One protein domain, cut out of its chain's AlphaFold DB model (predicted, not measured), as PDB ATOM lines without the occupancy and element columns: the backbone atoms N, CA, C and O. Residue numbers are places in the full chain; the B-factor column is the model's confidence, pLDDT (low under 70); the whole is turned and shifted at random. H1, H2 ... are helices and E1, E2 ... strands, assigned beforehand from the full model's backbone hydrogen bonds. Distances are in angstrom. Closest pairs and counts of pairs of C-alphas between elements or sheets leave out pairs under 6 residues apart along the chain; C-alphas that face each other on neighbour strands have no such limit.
ATOM      1  N   ARG A  72     180.342 208.053 164.110       33.59
ATOM      2  CA  ARG A  72     181.521 208.825 163.703       33.59
ATOM      3  C   ARG A  72     181.496 208.995 162.185       33.59
ATOM      4  O   ARG A  72     181.980 208.142 161.458       33.59
ATOM      5  N   MET A  73     180.923 210.096 161.704       38.69
ATOM      6  CA  MET A  73     181.072 210.498 160.299       38.69
ATOM      7  C   MET A  73     182.571 210.580 159.947       38.69
ATOM      8  O   MET A  73     183.354 211.079 160.760       38.69
ATOM      9  N   ASN A  74     182.958 210.098 158.760       37.50
ATOM     10  CA  ASN A  74     184.345 210.023 158.262       37.50
ATOM     11  C   ASN A  74     185.276 209.051 159.007       37.50
ATOM     12  O   ASN A  74     186.427 209.388 159.282       37.50
ATOM     13  N   THR A  75     184.810 207.839 159.320       41.62
ATOM     14  CA  THR A  75     185.704 206.767 159.783       41.62
ATOM     15  C   THR A  75     185.590 205.512 158.938       41.62
ATOM     16  O   THR A  75     184.486 205.108 158.574       41.62
ATOM     17  N   ASP A  76     186.727 204.848 158.744       41.56
ATOM     18  CA  ASP A  76     186.833 203.527 158.104       41.56
ATOM     19  C   ASP A  76     186.293 202.399 158.999       41.56
ATOM     20  O   ASP A  76     186.172 201.250 158.579       41.56
ATOM     21  N   LYS A  77     185.968 202.717 160.259       38.09
ATOM     22  CA  LYS A  77     185.363 201.778 161.200       38.09
ATOM     23  C   LYS A  77     183.860 201.640 160.922       38.09
ATOM     24  O   LYS A  77     183.198 202.654 160.698       38.09
ATOM     25  N   PRO A  78     183.303 200.418 160.984       40.06
ATOM     26  CA  PRO A  78     181.886 200.176 160.757       40.06
ATOM     27  C   PRO A  78     181.033 200.964 161.750       40.06
ATOM     28  O   PRO A  78     181.113 200.766 162.962       40.06
ATOM     29  N   ILE A  79     180.226 201.882 161.228       43.94
ATOM     30  CA  ILE A  79     179.437 202.792 162.047       43.94
ATOM     31  C   ILE A  79     178.105 202.129 162.391       43.94
ATOM     32  O   ILE A  79     177.352 201.742 161.505       43.94
ATOM     33  N   GLY A  80     177.807 202.034 163.687       43.25
ATOM     34  CA  GLY A  80     176.432 202.018 164.180       43.25
ATOM     35  C   GLY A  80     175.545 200.861 163.724       43.25
ATOM     36  O   GLY A  80     174.342 201.013 163.762       43.25
ATOM     37  N   VAL A  81     176.055 199.700 163.325       45.00
ATOM     38  CA  VAL A  81     175.213 198.497 163.217       45.00
ATOM     39  C   VAL A  81     175.966 197.359 163.853       45.00
ATOM     40  O   VAL A  81     177.080 197.037 163.433       45.00
ATOM     41  N   LEU A  82     175.359 196.761 164.874       48.97
ATOM     42  CA  LEU A  82     175.901 195.557 165.474       48.97
ATOM     43  C   LEU A  82     176.043 194.502 164.375       48.97
ATOM     44  O   LEU A  82     175.086 194.213 163.657       48.97
ATOM     45  N   VAL A  83     177.260 193.975 164.223       53.50
ATOM     46  CA  VAL A  83     177.681 193.098 163.114       53.50
ATOM     47  C   VAL A  83     176.694 191.955 162.858       53.50
ATOM     48  O   VAL A  83     176.469 191.591 161.709       53.50
ATOM     49  N   TYR A  84     176.038 191.449 163.904       57.78
ATOM     50  CA  TYR A  84     175.058 190.365 163.811       57.78
ATOM     51  C   TYR A  84     173.775 190.713 163.035       57.78
ATOM     52  O   TYR A  84     173.070 189.808 162.602       57.78
ATOM     53  N   ASN A  85     173.455 191.994 162.837       68.19
ATOM     54  CA  ASN A  85     172.319 192.408 162.008       68.19
ATOM     55  C   ASN A  85     172.677 192.483 160.519       68.19
ATOM     56  O   ASN A  85     171.791 192.709 159.693       68.19
ATOM     57  N   LEU A  86     173.954 192.327 160.165       78.44
ATOM     58  CA  LEU A  86     174.422 192.392 158.790       78.44
ATOM     59  C   LEU A  86     174.639 191.009 158.208       78.44
ATOM     60  O   LEU A  86     174.986 190.048 158.891       78.44
ATOM     61  N   ARG A  87     174.455 190.929 156.897       85.50
ATOM     62  CA  ARG A  87     174.636 189.709 156.128       85.50
ATOM     63  C   ARG A  87     175.831 189.843 155.210       85.50
ATOM     64  O   ARG A  87     176.088 190.905 154.641       85.50
ATOM     65  N   ARG A  88     176.543 188.729 155.053       89.12
ATOM     66  CA  ARG A  88     177.619 188.620 154.071       89.12
ATOM     67  C   ARG A  88     177.030 188.700 152.669       89.12
ATOM     68  O   ARG A  88     176.008 188.064 152.394       89.12
ATOM     69  N   ARG A  89     177.703 189.421 151.780       93.25
ATOM     70  CA  ARG A  89     177.304 189.630 150.386       93.25
ATOM     71  C   ARG A  89     176.863 188.344 149.663       93.25
ATOM     72  O   ARG A  89     175.779 188.379 149.086       93.25
ATOM     73  N   PRO A  90     177.577 187.197 149.746       91.31
ATOM     74  CA  PRO A  90     177.178 185.968 149.046       91.31
ATOM     75  C   PRO A  90     175.840 185.375 149.502       91.31
ATOM     76  O   PRO A  90     175.251 184.579 148.782       91.31
ATOM     77  N   THR A  91     175.359 185.742 150.693       89.06
ATOM     78  CA  THR A  91     174.079 185.240 151.212       89.06
ATOM     79  C   THR A  91     172.882 186.005 150.651       89.06
ATOM     80  O   THR A  91     171.763 185.515 150.738       89.06
ATOM     81  N   ILE A  92     173.087 187.201 150.085       90.81
ATOM     82  CA  ILE A  92     172.024 188.063 149.559       90.81
ATOM     83  C   ILE A  92     172.034 187.931 148.030       90.81
ATOM     84  O   ILE A  92     172.938 188.490 147.408       90.81
ATOM     85  N   PRO A  93     171.068 187.236 147.397       92.12
ATOM     86  CA  PRO A  93     171.133 186.923 145.967       92.12
ATOM     87  C   PRO A  93     171.348 188.143 145.062       92.12
ATOM     88  O   PRO A  93     172.193 188.099 144.172       92.12
ATOM     89  N   ALA A  94     170.672 189.263 145.339       91.88
ATOM     90  CA  ALA A  94     170.864 190.508 144.593       91.88
ATOM     91  C   ALA A  94     172.298 191.067 144.668       91.88
ATOM     92  O   ALA A  94     172.760 191.691 143.719       91.88
ATOM     93  N   CYS A  95     173.007 190.844 145.778       92.62
ATOM     94  CA  CYS A  95     174.388 191.295 145.970       92.62
ATOM     95  C   CYS A  95     175.429 190.243 145.542       92.62
ATOM     96  O   CYS A  95     176.599 190.571 145.331       92.62
ATOM     97  N   ALA A  96     175.025 188.973 145.479       92.44
ATOM     98  CA  ALA A  96     175.863 187.850 145.077       92.44
ATOM     99  C   ALA A  96     176.005 187.730 143.550       92.44
ATOM    100  O   ALA A  96     176.954 187.096 143.087       92.44
ATOM    101  N   ASP A  97     175.093 188.342 142.785       89.38
ATOM    102  CA  ASP A  97     175.137 188.423 141.322       89.38
ATOM    103  C   ASP A  97     176.532 188.880 140.830       89.38
ATOM    104  O   ASP A  97     176.984 189.961 141.213       89.38
ATOM    105  N   PRO A  98     177.224 188.105 139.969       89.44
ATOM    106  CA  PRO A  98     178.553 188.454 139.457       89.44
ATOM    107  C   PRO A  98     178.618 189.771 138.679       89.44
ATOM    108  O   PRO A  98     179.689 190.356 138.544       89.44
ATOM    109  N   SER A  99     177.489 190.226 138.138       89.75
ATOM    110  CA  SER A  99     177.385 191.497 137.425       89.75
ATOM    111  C   SER A  99     177.109 192.687 138.355       89.75
ATOM    112  O   SER A  99     177.091 193.831 137.894       89.75
ATOM    113  N   MET A 100     176.915 192.448 139.659       92.25
ATOM    114  CA  MET A 100     176.848 193.492 140.678       92.25
ATOM    115  C   MET A 100     178.240 194.061 140.936       92.25
ATOM    116  O   MET A 100     179.176 193.343 141.292       92.25
ATOM    117  N   ARG A 101     178.369 195.381 140.831       95.00
ATOM    118  CA  ARG A 101     179.598 196.069 141.224       95.00
ATOM    119  C   ARG A 101     179.695 196.119 142.745       95.00
ATOM    120  O   ARG A 101     178.698 196.349 143.429       95.00
ATOM    121  N   VAL A 102     180.903 195.945 143.266       95.50
ATOM    122  CA  VAL A 102     181.175 195.968 144.706       95.50
ATOM    123  C   VAL A 102     182.150 197.099 144.999       95.50
ATOM    124  O   VAL A 102     183.196 197.187 144.362       95.50
ATOM    125  N   ALA A 103     181.783 197.961 145.939       95.38
ATOM    126  CA  ALA A 103     182.610 199.053 146.430       95.38
ATOM    127  C   ALA A 103     183.052 198.734 147.868       95.38
ATOM    128  O   ALA A 103     182.211 198.683 148.771       95.38
ATOM    129  N   PRO A 104     184.345 198.500 148.121       91.88
ATOM    130  CA  PRO A 104     184.855 198.412 149.480       91.88
ATOM    131  C   PRO A 104     184.638 199.732 150.231       91.88
ATOM    132  O   PRO A 104     184.926 200.812 149.720       91.88
ATOM    133  N   LEU A 105     184.157 199.663 151.475       86.94
ATOM    134  CA  LEU A 105     183.822 200.844 152.280       86.94
ATOM    135  C   LEU A 105     185.009 201.807 152.451       86.94
ATOM    136  O   LEU A 105     184.814 203.019 152.479       86.94
ATOM    137  N   HIS A 106     186.225 201.268 152.553       83.75
ATOM    138  CA  HIS A 106     187.456 202.043 152.727       83.75
ATOM    139  C   HIS A 106     187.905 202.780 151.450       83.75
ATOM    140  O   HIS A 106     188.771 203.645 151.527       83.75
ATOM    141  N   GLU A 107     187.326 202.468 150.286       88.38
ATOM    142  CA  GLU A 107     187.572 203.196 149.031       88.38
ATOM    143  C   GLU A 107     186.642 204.407 148.859       88.38
ATOM    144  O   GLU A 107     186.814 205.200 147.930       88.38
ATOM    145  N   LEU A 108     185.638 204.569 149.731       84.06
ATOM    146  CA  LEU A 108     184.757 205.733 149.698       84.06
ATOM    147  C   LEU A 108     185.467 206.934 150.322       84.06
ATOM    148  O   LEU A 108     185.749 206.964 151.520       84.06
ATOM    149  N   SER A 109     185.700 207.963 149.515       83.25
ATOM    150  CA  SER A 109     186.401 209.183 149.922       83.25
ATOM    151  C   SER A 109     185.472 210.398 149.923       83.25
ATOM    152  O   SER A 109     184.316 210.322 149.501       83.25
ATOM    153  N   SER A 110     185.963 211.529 150.444       81.19
ATOM    154  CA  SER A 110     185.249 212.819 150.433       81.19
ATOM    155  C   SER A 110     183.827 212.751 151.000       81.19
ATOM    156  O   SER A 110     182.924 213.460 150.553       81.19
ATOM    157  N   ARG A 111     183.631 211.878 151.993       77.44
ATOM    158  CA  ARG A 111     182.331 211.604 152.596       77.44
ATOM    159  C   ARG A 111     181.817 212.856 153.313       77.44
ATOM    160  O   ARG A 111     182.512 213.488 154.112       77.44
ATOM    161  N   ARG A 112     180.591 213.248 152.985       74.69
ATOM    162  CA  ARG A 112     179.890 214.415 153.521       74.69
ATOM    163  C   ARG A 112     178.480 214.007 153.895       74.69
ATOM    164  O   ARG A 112     177.794 213.344 153.124       74.69
ATOM    165  N   TYR A 113     178.034 214.437 155.066       75.56
ATOM    166  CA  TYR A 113     176.660 214.215 155.491       75.56
ATOM    167  C   TYR A 113     175.677 214.810 154.477       75.56
ATOM    168  O   TYR A 113     175.786 215.991 154.142       75.56
ATOM    169  N   LEU A 114     174.717 214.002 154.024       72.31
ATOM    170  CA  LEU A 114     173.625 214.452 153.163       72.31
ATOM    171  C   LEU A 114     172.292 214.396 153.915       72.31
ATOM    172  O   LEU A 114     171.578 215.394 153.993       72.31
ATOM    173  N   ALA A 115     171.976 213.239 154.494       70.69
ATOM    174  CA  ALA A 115     170.774 213.021 155.288       70.69
ATOM    175  C   ALA A 115     170.981 211.865 156.279       70.69
ATOM    176  O   ALA A 115     172.034 211.227 156.325       70.69
ATOM    177  N   GLN A 116     169.963 211.567 157.089       69.44
ATOM    178  CA  GLN A 116     169.966 210.344 157.887       69.44
ATOM    179  C   GLN A 116     170.168 209.141 156.958       69.44
ATOM    180  O   GLN A 116     169.471 209.025 155.956       69.44
ATOM    181  N   SER A 117     171.120 208.265 157.286       74.75
ATOM    182  CA  SER A 117     171.512 207.102 156.470       74.75
ATOM    183  C   SER A 117     172.116 207.404 155.095       74.75
ATOM    184  O   SER A 117     172.362 206.467 154.348       74.75
ATOM    185  N   ALA A 118     172.394 208.664 154.748       79.12
ATOM    186  CA  ALA A 118     172.896 209.013 153.422       79.12
ATOM    187  C   ALA A 118     174.067 209.995 153.487       79.12
ATOM    188  O   ALA A 118     174.016 211.026 154.165       79.12
ATOM    189  N   GLU A 119     175.112 209.697 152.727       81.12
ATOM    190  CA  GLU A 119     176.303 210.527 152.605       81.12
ATOM    191  C   GLU A 119     176.620 210.771 151.136       81.12
ATOM    192  O   GLU A 119     176.508 209.869 150.313       81.12
ATOM    193  N   LEU A 120     177.038 211.984 150.801       82.75
ATOM    194  CA  LEU A 120     177.649 212.272 149.511       82.75
ATOM    195  C   LEU A 120     179.122 211.865 149.581       82.75
ATOM    196  O   LEU A 120     179.799 212.207 150.547       82.75
ATOM    197  N   CYS A 121     179.623 211.137 148.594       83.12
ATOM    198  CA  CYS A 121     180.990 210.630 148.578       83.12
ATOM    199  C   CYS A 121     181.509 210.476 147.147       83.12
ATOM    200  O   CYS A 121     180.755 210.589 146.181       83.12
ATOM    201  N   SER A 122     182.801 210.198 147.021       87.44
ATOM    202  CA  SER A 122     183.446 209.890 145.749       87.44
ATOM    203  C   SER A 122     183.981 208.458 145.789       87.44
ATOM    204  O   SER A 122     184.526 208.017 146.804       87.44
ATOM    205  N   TRP A 123     183.837 207.733 144.680       92.94
ATOM    206  CA  TRP A 123     184.368 206.380 144.501       92.94
ATOM    207  C   TRP A 123     184.892 206.244 143.074       92.94
ATOM    208  O   TRP A 123     184.150 206.521 142.132       92.94
ATOM    209  N   GLU A 124     186.142 205.804 142.898       88.88
ATOM    210  CA  GLU A 124     186.786 205.737 141.574       88.88
ATOM    211  C   GLU A 124     185.984 204.894 140.575       88.88
ATOM    212  O   GLU A 124     185.895 205.225 139.391       88.88
ATOM    213  N   GLY A 125     185.301 203.852 141.059       85.44
ATOM    214  CA  GLY A 125     184.420 203.040 140.231       85.44
ATOM    215  C   GLY A 125     183.241 203.817 139.622       85.44
ATOM    216  O   GLY A 125     182.766 203.460 138.542       85.44
ATOM    217  N   ALA A 126     182.753 204.885 140.244       81.94
ATOM    218  CA  ALA A 126     181.649 205.677 139.700       81.94
ATOM    219  C   ALA A 126     182.092 206.699 138.634       81.94
ATOM    220  O   ALA A 126     181.241 207.337 138.010       81.94
ATOM    221  N   GLY A 127     183.399 206.838 138.389       81.88
ATOM    222  CA  GLY A 127     183.954 207.892 137.544       81.88
ATOM    223  C   GLY A 127     184.073 209.230 138.292       81.88
ATOM    224  O   GLY A 127     184.176 209.241 139.516       81.88
ATOM    225  N   PRO A 128     184.083 210.372 137.584       71.12
ATOM    226  CA  PRO A 128     184.382 211.678 138.182       71.12
ATOM    227  C   PRO A 128     183.217 212.301 138.972       71.12
ATOM    228  O   PRO A 128     183.358 213.410 139.483       71.12
ATOM    229  N   SER A 129     182.060 211.642 139.032       79.50
ATOM    230  CA  SER A 129     180.848 212.195 139.639       79.50
ATOM    231  C   SER A 129     180.718 211.788 141.103       79.50
ATOM    232  O   SER A 129     180.923 210.624 141.447       79.50
ATOM    233  N   ASP A 130     180.290 212.728 141.947       82.75
ATOM    234  CA  ASP A 130     179.869 212.416 143.314       82.75
ATOM    235  C   ASP A 130     178.668 211.449 143.300       82.75
ATOM    236  O   ASP A 130     177.747 211.559 142.482       82.75
ATOM    237  N   VAL A 131     178.673 210.509 144.242       92.38
ATOM    238  CA  VAL A 131     177.630 209.499 144.447       92.38
ATOM    239  C   VAL A 131     177.103 209.552 145.872       92.38
ATOM    240  O   VAL A 131     177.764 210.031 146.793       92.38
ATOM    241  N   VAL A 132     175.892 209.047 146.070       91.56
ATOM    242  CA  VAL A 132     175.271 208.927 147.384       91.56
ATOM    243  C   VAL A 132     175.499 207.521 147.912       91.56
ATOM    244  O   VAL A 132     175.087 206.543 147.294       91.56
ATOM    245  N   PHE A 133     176.130 207.428 149.076       91.62
ATOM    246  CA  PHE A 133     176.203 206.216 149.872       91.62
ATOM    247  C   PHE A 133     175.021 206.161 150.837       91.62
ATOM    248  O   PHE A 133     174.978 206.915 151.813       91.62
ATOM    249  N   LYS A 134     174.067 205.262 150.570       91.00
ATOM    250  CA  LYS A 134     172.988 204.928 151.506       91.00
ATOM    251  C   LYS A 134     173.434 203.767 152.391       91.00
ATOM    252  O   LYS A 134     173.671 202.666 151.894       91.00
ATOM    253  N   GLN A 135     173.567 204.021 153.688       85.06
ATOM    254  CA  GLN A 135     174.101 203.088 154.683       85.06
ATOM    255  C   GLN A 135     172.996 202.428 155.511       85.06
ATOM    256  O   GLN A 135     171.957 203.030 155.777       85.06
ATOM    257  N   VAL A 136     173.237 201.201 155.977       76.12
ATOM    258  CA  VAL A 136     172.364 200.546 156.962       76.12
ATOM    259  C   VAL A 136     172.420 201.328 158.281       76.12
ATOM    260  O   VAL A 136     173.505 201.578 158.805       76.12
ATOM    261  N   LEU A 137     171.262 201.700 158.833       66.75
ATOM    262  CA  LEU A 137     171.163 202.364 160.137       66.75
ATOM    263  C   LEU A 137     171.202 201.386 161.314       66.75
ATOM    264  O   LEU A 137     170.840 200.214 161.186       66.75
ATOM    265  N   HIS A 138     171.551 201.907 162.499       55.78
ATOM    266  CA  HIS A 138     171.326 201.195 163.755       55.78
ATOM    267  C   HIS A 138     169.825 201.017 163.982       55.78
ATOM    268  O   HIS A 138     169.113 201.983 164.258       55.78
ATOM    269  N   GLY A 139     169.340 199.785 163.921       56.53
ATOM    270  CA  GLY A 139     167.952 199.493 164.243       56.53
ATOM    271  C   GLY A 139     167.582 198.058 163.924       56.53
ATOM    272  O   GLY A 139     168.150 197.425 163.031       56.53
ATOM    273  N   TRP A 140     166.626 197.527 164.679       58.72
ATOM    274  CA  TRP A 140     166.080 196.210 164.393       58.72
ATOM    275  C   TRP A 140     165.322 196.251 163.059       58.72
ATOM    276  O   TRP A 140     164.424 197.068 162.877       58.72
ATOM    277  N   GLY A 141     165.710 195.392 162.114       69.00
ATOM    278  CA  GLY A 141     165.081 195.292 160.792       69.00
ATOM    279  C   GLY A 141     165.588 196.271 159.721       69.00
ATOM    280  O   GLY A 141     165.229 196.104 158.555       69.00
ATOM    281  N   GLU A 142     166.456 197.231 160.059       74.00
ATOM    282  CA  GLU A 142     166.970 198.237 159.109       74.00
ATOM    283  C   GLU A 142     167.811 197.616 157.983       74.00
ATOM    284  O   GLU A 142     167.668 197.976 156.815       74.00
ATOM    285  N   SER A 143     168.628 196.608 158.300       79.44
ATOM    286  CA  SER A 143     169.402 195.869 157.294       79.44
ATOM    287  C   SER A 143     168.503 195.135 156.300       79.44
ATOM    288  O   SER A 143     168.719 195.214 155.094       79.44
ATOM    289  N   GLY A 144     167.445 194.480 156.785       83.06
ATOM    290  CA  GLY A 144     166.471 193.786 155.944       83.06
ATOM    291  C   GLY A 144     165.732 194.723 154.984       83.06
ATOM    292  O   GLY A 144     165.522 194.358 153.826       83.06
ATOM    293  N   ARG A 145     165.384 195.935 155.439       83.31
ATOM    294  CA  ARG A 145     164.788 196.987 154.595       83.31
ATOM    295  C   ARG A 145     165.743 197.406 153.483       83.31
ATOM    296  O   ARG A 145     165.359 197.391 152.318       83.31
ATOM    297  N   LEU A 146     167.003 197.676 153.822       87.81
ATOM    298  CA  LEU A 146     167.994 198.080 152.829       87.81
ATOM    299  C   LEU A 146     168.304 196.959 151.822       87.81
ATOM    300  O   LEU A 146     168.457 197.223 150.634       87.81
ATOM    301  N   TYR A 147     168.343 195.693 152.254       90.06
ATOM    302  CA  TYR A 147     168.532 194.562 151.337       90.06
ATOM    303  C   TYR A 147     167.378 194.433 150.341       90.06
ATOM    304  O   TYR A 147     167.624 194.153 149.167       90.06
ATOM    305  N   ARG A 148     166.136 194.685 150.779       90.12
ATOM    306  CA  ARG A 148     164.963 194.760 149.891       90.12
ATOM    307  C   ARG A 148     165.082 195.871 148.868       90.12
ATOM    308  O   ARG A 148     164.795 195.626 147.699       90.12
ATOM    309  N   GLU A 149     165.549 197.041 149.277       92.56
ATOM    310  CA  GLU A 149     165.776 198.149 148.353       92.56
ATOM    311  C   GLU A 149     166.858 197.804 147.318       92.56
ATOM    312  O   GLU A 149     166.622 197.965 146.124       92.56
ATOM    313  N   ILE A 150     167.992 197.225 147.734       93.31
ATOM    314  CA  ILE A 150     169.043 196.760 146.807       93.31
ATOM    315  C   ILE A 150     168.474 195.754 145.796       93.31
ATOM    316  O   ILE A 150     168.706 195.882 144.594       93.31
ATOM    317  N   ALA A 151     167.705 194.768 146.262       92.81
ATOM    318  CA  ALA A 151     167.102 193.759 145.396       92.81
ATOM    319  C   ALA A 151     166.084 194.343 144.411       92.81
ATOM    320  O   ALA A 151     166.066 193.940 143.246       92.81
ATOM    321  N   LEU A 152     165.271 195.302 144.857       92.31
ATOM    322  CA  LEU A 152     164.330 196.007 143.998       92.31
ATOM    323  C   LEU A 152     165.062 196.817 142.930       92.31
ATOM    324  O   LEU A 152     164.775 196.651 141.749       92.31
ATOM    325  N   LEU A 153     166.012 197.669 143.323       91.81
ATOM    326  CA  LEU A 153     166.756 198.499 142.375       91.81
ATOM    327  C   LEU A 153     167.493 197.632 141.350       91.81
ATOM    328  O   LEU A 153     167.518 197.966 140.168       91.81
ATOM    329  N   ARG A 154     168.012 196.478 141.780       89.75
ATOM    330  CA  ARG A 154     168.645 195.516 140.880       89.75
ATOM    331  C   ARG A 154     167.660 194.864 139.909       89.75
ATOM    332  O   ARG A 154     167.971 194.726 138.731       89.75
ATOM    333  N   TYR A 155     166.480 194.469 140.380       89.19
ATOM    334  CA  TYR A 155     165.421 193.934 139.517       89.19
ATOM    335  C   TYR A 155     164.966 194.965 138.477       89.19
ATOM    336  O   TYR A 155     164.837 194.658 137.296       89.19
ATOM    337  N   LEU A 156     164.777 196.210 138.908       86.69
ATOM    338  CA  LEU A 156     164.397 197.318 138.040       86.69
ATOM    339  C   LEU A 156     165.447 197.610 136.953       86.69
ATOM    340  O   LEU A 156     165.087 197.991 135.844       86.69
ATOM    341  N   GLU A 157     166.731 197.414 137.254       82.44
ATOM    342  CA  GLU A 157     167.830 197.590 136.300       82.44
ATOM    343  C   GLU A 157     167.904 196.464 135.255       82.44
ATOM    344  O   GLU A 157     168.129 196.735 134.076       82.44
ATOM    345  N   LEU A 158     167.732 195.207 135.679       78.81
ATOM    346  CA  LEU A 158     167.965 194.033 134.830       78.81
ATOM    347  C   LEU A 158     166.721 193.547 134.081       78.81
ATOM    348  O   LEU A 158     166.818 193.121 132.930       78.81
ATOM    349  N   ASP A 159     165.567 193.564 134.743       67.00
ATOM    350  CA  ASP A 159     164.418 192.742 134.355       67.00
ATOM    351  C   ASP A 159     163.221 193.560 133.869       67.00
ATOM    352  O   ASP A 159     162.334 193.018 133.209       67.00
ATOM    353  N   VAL A 160     163.186 194.866 134.148       63.22
ATOM    354  CA  VAL A 160     162.147 195.764 133.631       63.22
ATOM    355  C   VAL A 160     162.650 196.386 132.326       63.22
ATOM    356  O   VAL A 160     163.507 197.272 132.357       63.22
ATOM    357  N   PRO A 161     162.146 195.960 131.146       52.62
ATOM    358  CA  PRO A 161     162.647 196.469 129.881       52.62
ATOM    359  C   PRO A 161     162.339 197.962 129.782       52.62
ATOM    360  O   PRO A 161     161.179 198.359 129.671       52.62
ATOM    361  N   THR A 162     163.372 198.793 129.688       50.69
ATOM    362  CA  THR A 162     163.267 200.218 129.327       50.69
ATOM    363  C   THR A 162     162.908 200.415 127.849       50.69
ATOM    364  O   THR A 162     163.282 201.418 127.241       50.69
ATOM    365  N   ARG A 163     162.192 199.458 127.228       37.47
ATOM    366  CA  ARG A 163     161.837 199.514 125.807       37.47
ATOM    367  C   ARG A 163     161.068 200.811 125.550       37.47
ATOM    368  O   ARG A 163     159.946 200.954 126.046       37.47
ATOM    369  N   PRO A 164     161.615 201.738 124.746       40.72
ATOM    370  CA  PRO A 164     160.842 202.874 124.296       40.72
ATOM    371  C   PRO A 164     159.703 202.318 123.443       40.72
ATOM    372  O   PRO A 164     159.942 201.630 122.448       40.72
ATOM    373  N   ARG A 165     158.449 202.595 123.818       39.72
ATOM    374  CA  ARG A 165     157.354 202.492 122.846       39.72
ATOM    375  C   ARG A 165     157.719 203.395 121.655       39.72
ATOM    376  O   ARG A 165     158.188 204.509 121.894       39.72
ATOM    377  N   PRO A 166     157.518 202.966 120.397       33.09
ATOM    378  CA  PRO A 166     157.735 203.845 119.255       33.09
ATOM    379  C   PRO A 166     156.863 205.099 119.420       33.09
ATOM    380  O   PRO A 166     155.648 204.987 119.561       33.09
ATOM    381  N   GLY A 167     157.494 206.275 119.477       39.59
ATOM    382  CA  GLY A 167     156.832 207.565 119.719       39.59
ATOM    383  C   GLY A 167     156.890 208.089 121.161       39.59
ATOM    384  O   GLY A 167     156.539 209.243 121.385       39.59
ATOM    385  N   ALA A 168     157.370 207.307 122.133       38.28
ATOM    386  CA  ALA A 168     157.634 207.798 123.484       38.28
ATOM    387  C   ALA A 168     159.065 208.349 123.557       38.28
ATOM    388  O   ALA A 168     160.031 207.610 123.359       38.28
ATOM    389  N   SER A 169     159.216 209.644 123.849       37.34
ATOM    390  CA  SER A 169     160.500 210.225 124.253       37.34
ATOM    391  C   SER A 169     161.105 209.366 125.362       37.34
ATOM    392  O   SER A 169     160.446 209.202 126.384       37.34
ATOM    393  N   SER A 170     162.301 208.803 125.137       38.31
ATOM    394  CA  SER A 170     163.138 208.040 126.084       38.31
ATOM    395  C   SER A 170     162.650 208.125 127.541       38.31
ATOM    396  O   SER A 170     163.121 208.982 128.294       38.31
ATOM    397  N   ARG A 171     161.684 207.283 127.939       49.81
ATOM    398  CA  ARG A 171     161.093 207.358 129.282       49.81
ATOM    399  C   ARG A 171     162.149 206.905 130.279       49.81
ATOM    400  O   ARG A 171     162.495 205.729 130.351       49.81
ATOM    401  N   ARG A 172     162.730 207.881 130.972       59.00
ATOM    402  CA  ARG A 172     163.760 207.677 131.987       59.00
ATOM    403  C   ARG A 172     163.118 206.962 133.171       59.00
ATOM    404  O   ARG A 172     162.050 207.349 133.625       59.00
ATOM    405  N   HIS A 173     163.784 205.925 133.661       72.50
ATOM    406  CA  HIS A 173     163.326 205.148 134.805       72.50
ATOM    407  C   HIS A 173     163.145 206.056 136.048       72.50
ATOM    408  O   HIS A 173     164.090 206.792 136.374       72.50
ATOM    409  N   PRO A 174     161.982 206.025 136.733       85.31
ATOM    410  CA  PRO A 174     161.628 206.951 137.818       85.31
ATOM    411  C   PRO A 174     162.285 206.600 139.161       85.31
ATOM    412  O   PRO A 174     161.904 207.137 140.191       85.31
ATOM    413  N   PHE A 175     163.280 205.714 139.169       91.19
ATOM    414  CA  PHE A 175     164.091 205.380 140.342       91.19
ATOM    415  C   PHE A 175     165.566 205.643 140.045       91.19
ATOM    416  O   PHE A 175     165.994 205.605 138.881       91.19
ATOM    417  N   LEU A 176     166.350 205.890 141.093       90.31
ATOM    418  CA  LEU A 176     167.800 206.012 140.967       90.31
ATOM    419  C   LEU A 176     168.420 204.642 140.661       90.31
ATOM    420  O   LEU A 176     168.072 203.667 141.325       90.31
ATOM    421  N   PRO A 177     169.327 204.539 139.673       89.62
ATOM    422  CA  PRO A 177     170.000 203.280 139.398       89.62
ATOM    423  C   PRO A 177     170.930 202.905 140.556       89.62
ATOM    424  O   PRO A 177     171.554 203.765 141.184       89.62
ATOM    425  N   LEU A 178     171.040 201.604 140.801       92.19
ATOM    426  CA  LEU A 178     172.022 201.042 141.713       92.19
ATOM    427  C   LEU A 178     173.396 201.050 141.030       92.19
ATOM    428  O   LEU A 178     173.557 200.487 139.955       92.19
ATOM    429  N   ILE A 179     174.389 201.699 141.638       94.06
ATOM    430  CA  ILE A 179     175.755 201.752 141.095       94.06
ATOM    431  C   ILE A 179     176.576 200.570 141.601       94.06
ATOM    432  O   ILE A 179     177.261 199.920 140.815       94.06
ATOM    433  N   ALA A 180     176.557 200.335 142.914       95.12
ATOM    434  CA  ALA A 180     177.333 199.285 143.562       95.12
ATOM    435  C   ALA A 180     176.758 198.927 144.934       95.12
ATOM    436  O   ALA A 180     176.158 199.764 145.611       95.12
ATOM    437  N   CYS A 181     177.012 197.698 145.370       96.12
ATOM    438  CA  CYS A 181     176.848 197.276 146.756       96.12
ATOM    439  C   CYS A 181     178.107 197.642 147.557       96.12
ATOM    440  O   CYS A 181     179.220 197.406 147.089       96.12
ATOM    441  N   VAL A 182     177.943 198.216 148.751       94.56
ATOM    442  CA  VAL A 182     179.061 198.612 149.619       94.56
ATOM    443  C   VAL A 182     179.295 197.552 150.686       94.56
ATOM    444  O   VAL A 182     178.371 197.223 151.439       94.56
ATOM    445  N   VAL A 183     180.526 197.050 150.783       92.25
ATOM    446  CA  VAL A 183     180.920 196.007 151.748       92.25
ATOM    447  C   VAL A 183     182.109 196.432 152.603       92.25
ATOM    448  O   VAL A 183     182.907 197.273 152.195       92.25
ATOM    449  N   ASP A 184     182.240 195.861 153.797       86.12
ATOM    450  CA  ASP A 184     183.469 195.971 154.590       86.12
ATOM    451  C   ASP A 184     184.467 194.835 154.294       86.12
ATOM    452  O   ASP A 184     184.261 194.025 153.390       86.12
ATOM    453  N   ALA A 185     185.565 194.784 155.057       82.81
ATOM    454  CA  ALA A 185     186.620 193.781 154.904       82.81
ATOM    455  C   ALA A 185     186.145 192.329 155.124       82.81
ATOM    456  O   ALA A 185     186.781 191.404 154.625       82.81
ATOM    457  N   ASP A 186     185.028 192.129 155.829       82.56
ATOM    458  CA  ASP A 186     184.436 190.817 156.103       82.56
ATOM    459  C   ASP A 186     183.336 190.445 155.088       82.56
ATOM    460  O   ASP A 186     182.579 189.489 155.302       82.56
ATOM    461  N   GLU A 187     183.231 191.196 153.984       89.06
ATOM    462  CA  GLU A 187     182.171 191.097 152.972       89.06
ATOM    463  C   GLU A 187     180.763 191.353 153.540       89.06
ATOM    464  O   GLU A 187     179.761 190.926 152.955       89.06
ATOM    465  N   LEU A 188     180.637 192.035 154.684       87.75
ATOM    466  CA  LEU A 188     179.329 192.401 155.226       87.75
ATOM    467  C   LEU A 188     178.773 193.591 154.454       87.75
ATOM    468  O   LEU A 188     179.440 194.613 154.301       87.75
ATOM    469  N   VAL A 189     177.525 193.478 154.001       90.25
ATOM    470  CA  VAL A 189     176.865 194.553 153.253       90.25
ATOM    471  C   VAL A 189     176.535 195.709 154.194       90.25
ATOM    472  O   VAL A 189     175.700 195.568 155.090       90.25
ATOM    473  N   ARG A 190     177.176 196.856 153.959       87.31
ATOM    474  CA  ARG A 190     177.024 198.106 154.723       87.31
ATOM    475  C   ARG A 190     176.069 199.091 154.068       87.31
ATOM    476  O   ARG A 190     175.558 199.977 154.748       87.31
ATOM    477  N   GLY A 191     175.808 198.923 152.776       92.56
ATOM    478  CA  GLY A 191     174.804 199.690 152.065       92.56
ATOM    479  C   GLY A 191     174.980 199.646 150.561       92.56
ATOM    480  O   GLY A 191     175.437 198.635 150.029       92.56
ATOM    481  N   PHE A 192     174.618 200.724 149.874       95.31
ATOM    482  CA  PHE A 192     174.765 200.815 148.426       95.31
ATOM    483  C   PHE A 192     175.061 202.234 147.941       95.31
ATOM    484  O   PHE A 192     174.822 203.213 148.650       95.31
ATOM    485  N   LEU A 193     175.582 202.325 146.717       95.56
ATOM    486  CA  LEU A 193     175.826 203.575 146.009       95.56
ATOM    487  C   LEU A 193     174.743 203.822 144.957       95.56
ATOM    488  O   LEU A 193     174.391 202.915 144.199       95.56
ATOM    489  N   CYS A 194     174.272 205.059 144.861       94.38
ATOM    490  CA  CYS A 194     173.412 205.541 143.780       94.38
ATOM    491  C   CYS A 194     173.829 206.962 143.349       94.38
ATOM    492  O   CYS A 194     174.596 207.620 144.057       94.38
ATOM    493  N   PRO A 195     173.386 207.464 142.183       92.25
ATOM    494  CA  PRO A 195     173.645 208.848 141.802       92.25
ATOM    495  C   PRO A 195     172.992 209.833 142.772       92.25
ATOM    496  O   PRO A 195     171.970 209.531 143.386       92.25
ATOM    497  N   TYR A 196     173.523 211.053 142.845       90.94
ATOM    498  CA  TYR A 196     172.799 212.144 143.487       90.94
ATOM    499  C   TYR A 196     171.510 212.454 142.711       90.94
ATOM    500  O   TYR A 196     171.555 212.818 141.538       90.94
ATOM    501  N   GLY A 197     170.360 212.273 143.363       88.62
ATOM    502  CA  GLY A 197     169.042 212.408 142.734       88.62
ATOM    503  C   GLY A 197     168.438 213.811 142.760       88.62
ATOM    504  O   GLY A 197     167.336 213.987 142.248       88.62
TER     505      GLY A 197
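AT A GLANCE: This is residues 72 to 197 of the 356 residues of an uncharacterized protein of Dentipellis sp. KUC8613 (UniProt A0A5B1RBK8). What shape do the parts make? A strongly twisted sheet of six strands, curled like part of a barrel, has the long helix H2 packed slantwise over its strand E6 and little H1 beside H2, while a long loop, residues 159 to 179, reaches far out to Gly 167. What is it built of? The printed part has 126 residues, under half of them in named elements, of mixed class: H1 E1 E2 E3 E4 H2 E5 E6, with the mixed sheet ordered E1 E5 E6 E4 E3 E2. How large is it? It is compact, with a radius of gyration of the C-alphas of 15.1 A, and spans 50 by 30 by 25 A.

IN THESE COORDINATES: What comes first? After residues 72 to 92, H1 is residues 93 to 96, from C-alpha 93 at (171.133, 186.923, 145.967). E1 is 102 to 104, E2 109 to 115, 17.0 A from first to last C-alpha, E3 118 to 122, and E4 131 to 135. What follows? H2 is 142 to 158, 24.7 A, E5 180 to 183, and E6 189 to 195, 18.6 A, ending at C-alpha 195 (173.645, 208.848, 141.802).

HOW THE PARTS SIT: How do the strands pair? E1 and E5 are parallel, N 103 to O 181 2.9 A; antiparallel are E5 and E6, a hairpin, N 182 to O 191 2.8 A, and E6 and E4, N 134 to O 192 2.9 A. E2 E3 E4 form a meander, each strand the antiparallel neighbour of the one before, with N 120 to O 112 and N 133 to O 119 both 2.8 A. Where are the helices? H2, at a height over the sheet of 9.9 A, makes two layers, a helix on one face of a sheet; C-alphas 146 and 191 are its closest to E6, 7.0 A. H1 only grazes the sheet and touches H2's residues 150 to 154 alone, C-alphas 94 and 151 being closest at 5.0 A. How do E4, H2 and E5 follow? They form a split strand-helix-strand unit, two strands running the same way with E6 between them, its crossover right-handed. Are the helix backbones in range? In H2 every O i to N i+4 pair is within hydrogen-bond range; H1 is too short for one.

THE WHOLE: How far does it reach? The two C-alphas farthest apart, of Leu 82 and Gly 167, are 51.0 A apart. Is it cut, and which link is long? The printed part has no cut, and the link H2 to E5, of 21 residues, is long. Where is confidence low? Under 70 are residues 72 to 85, 116, 137 to 141 and 159 to 172.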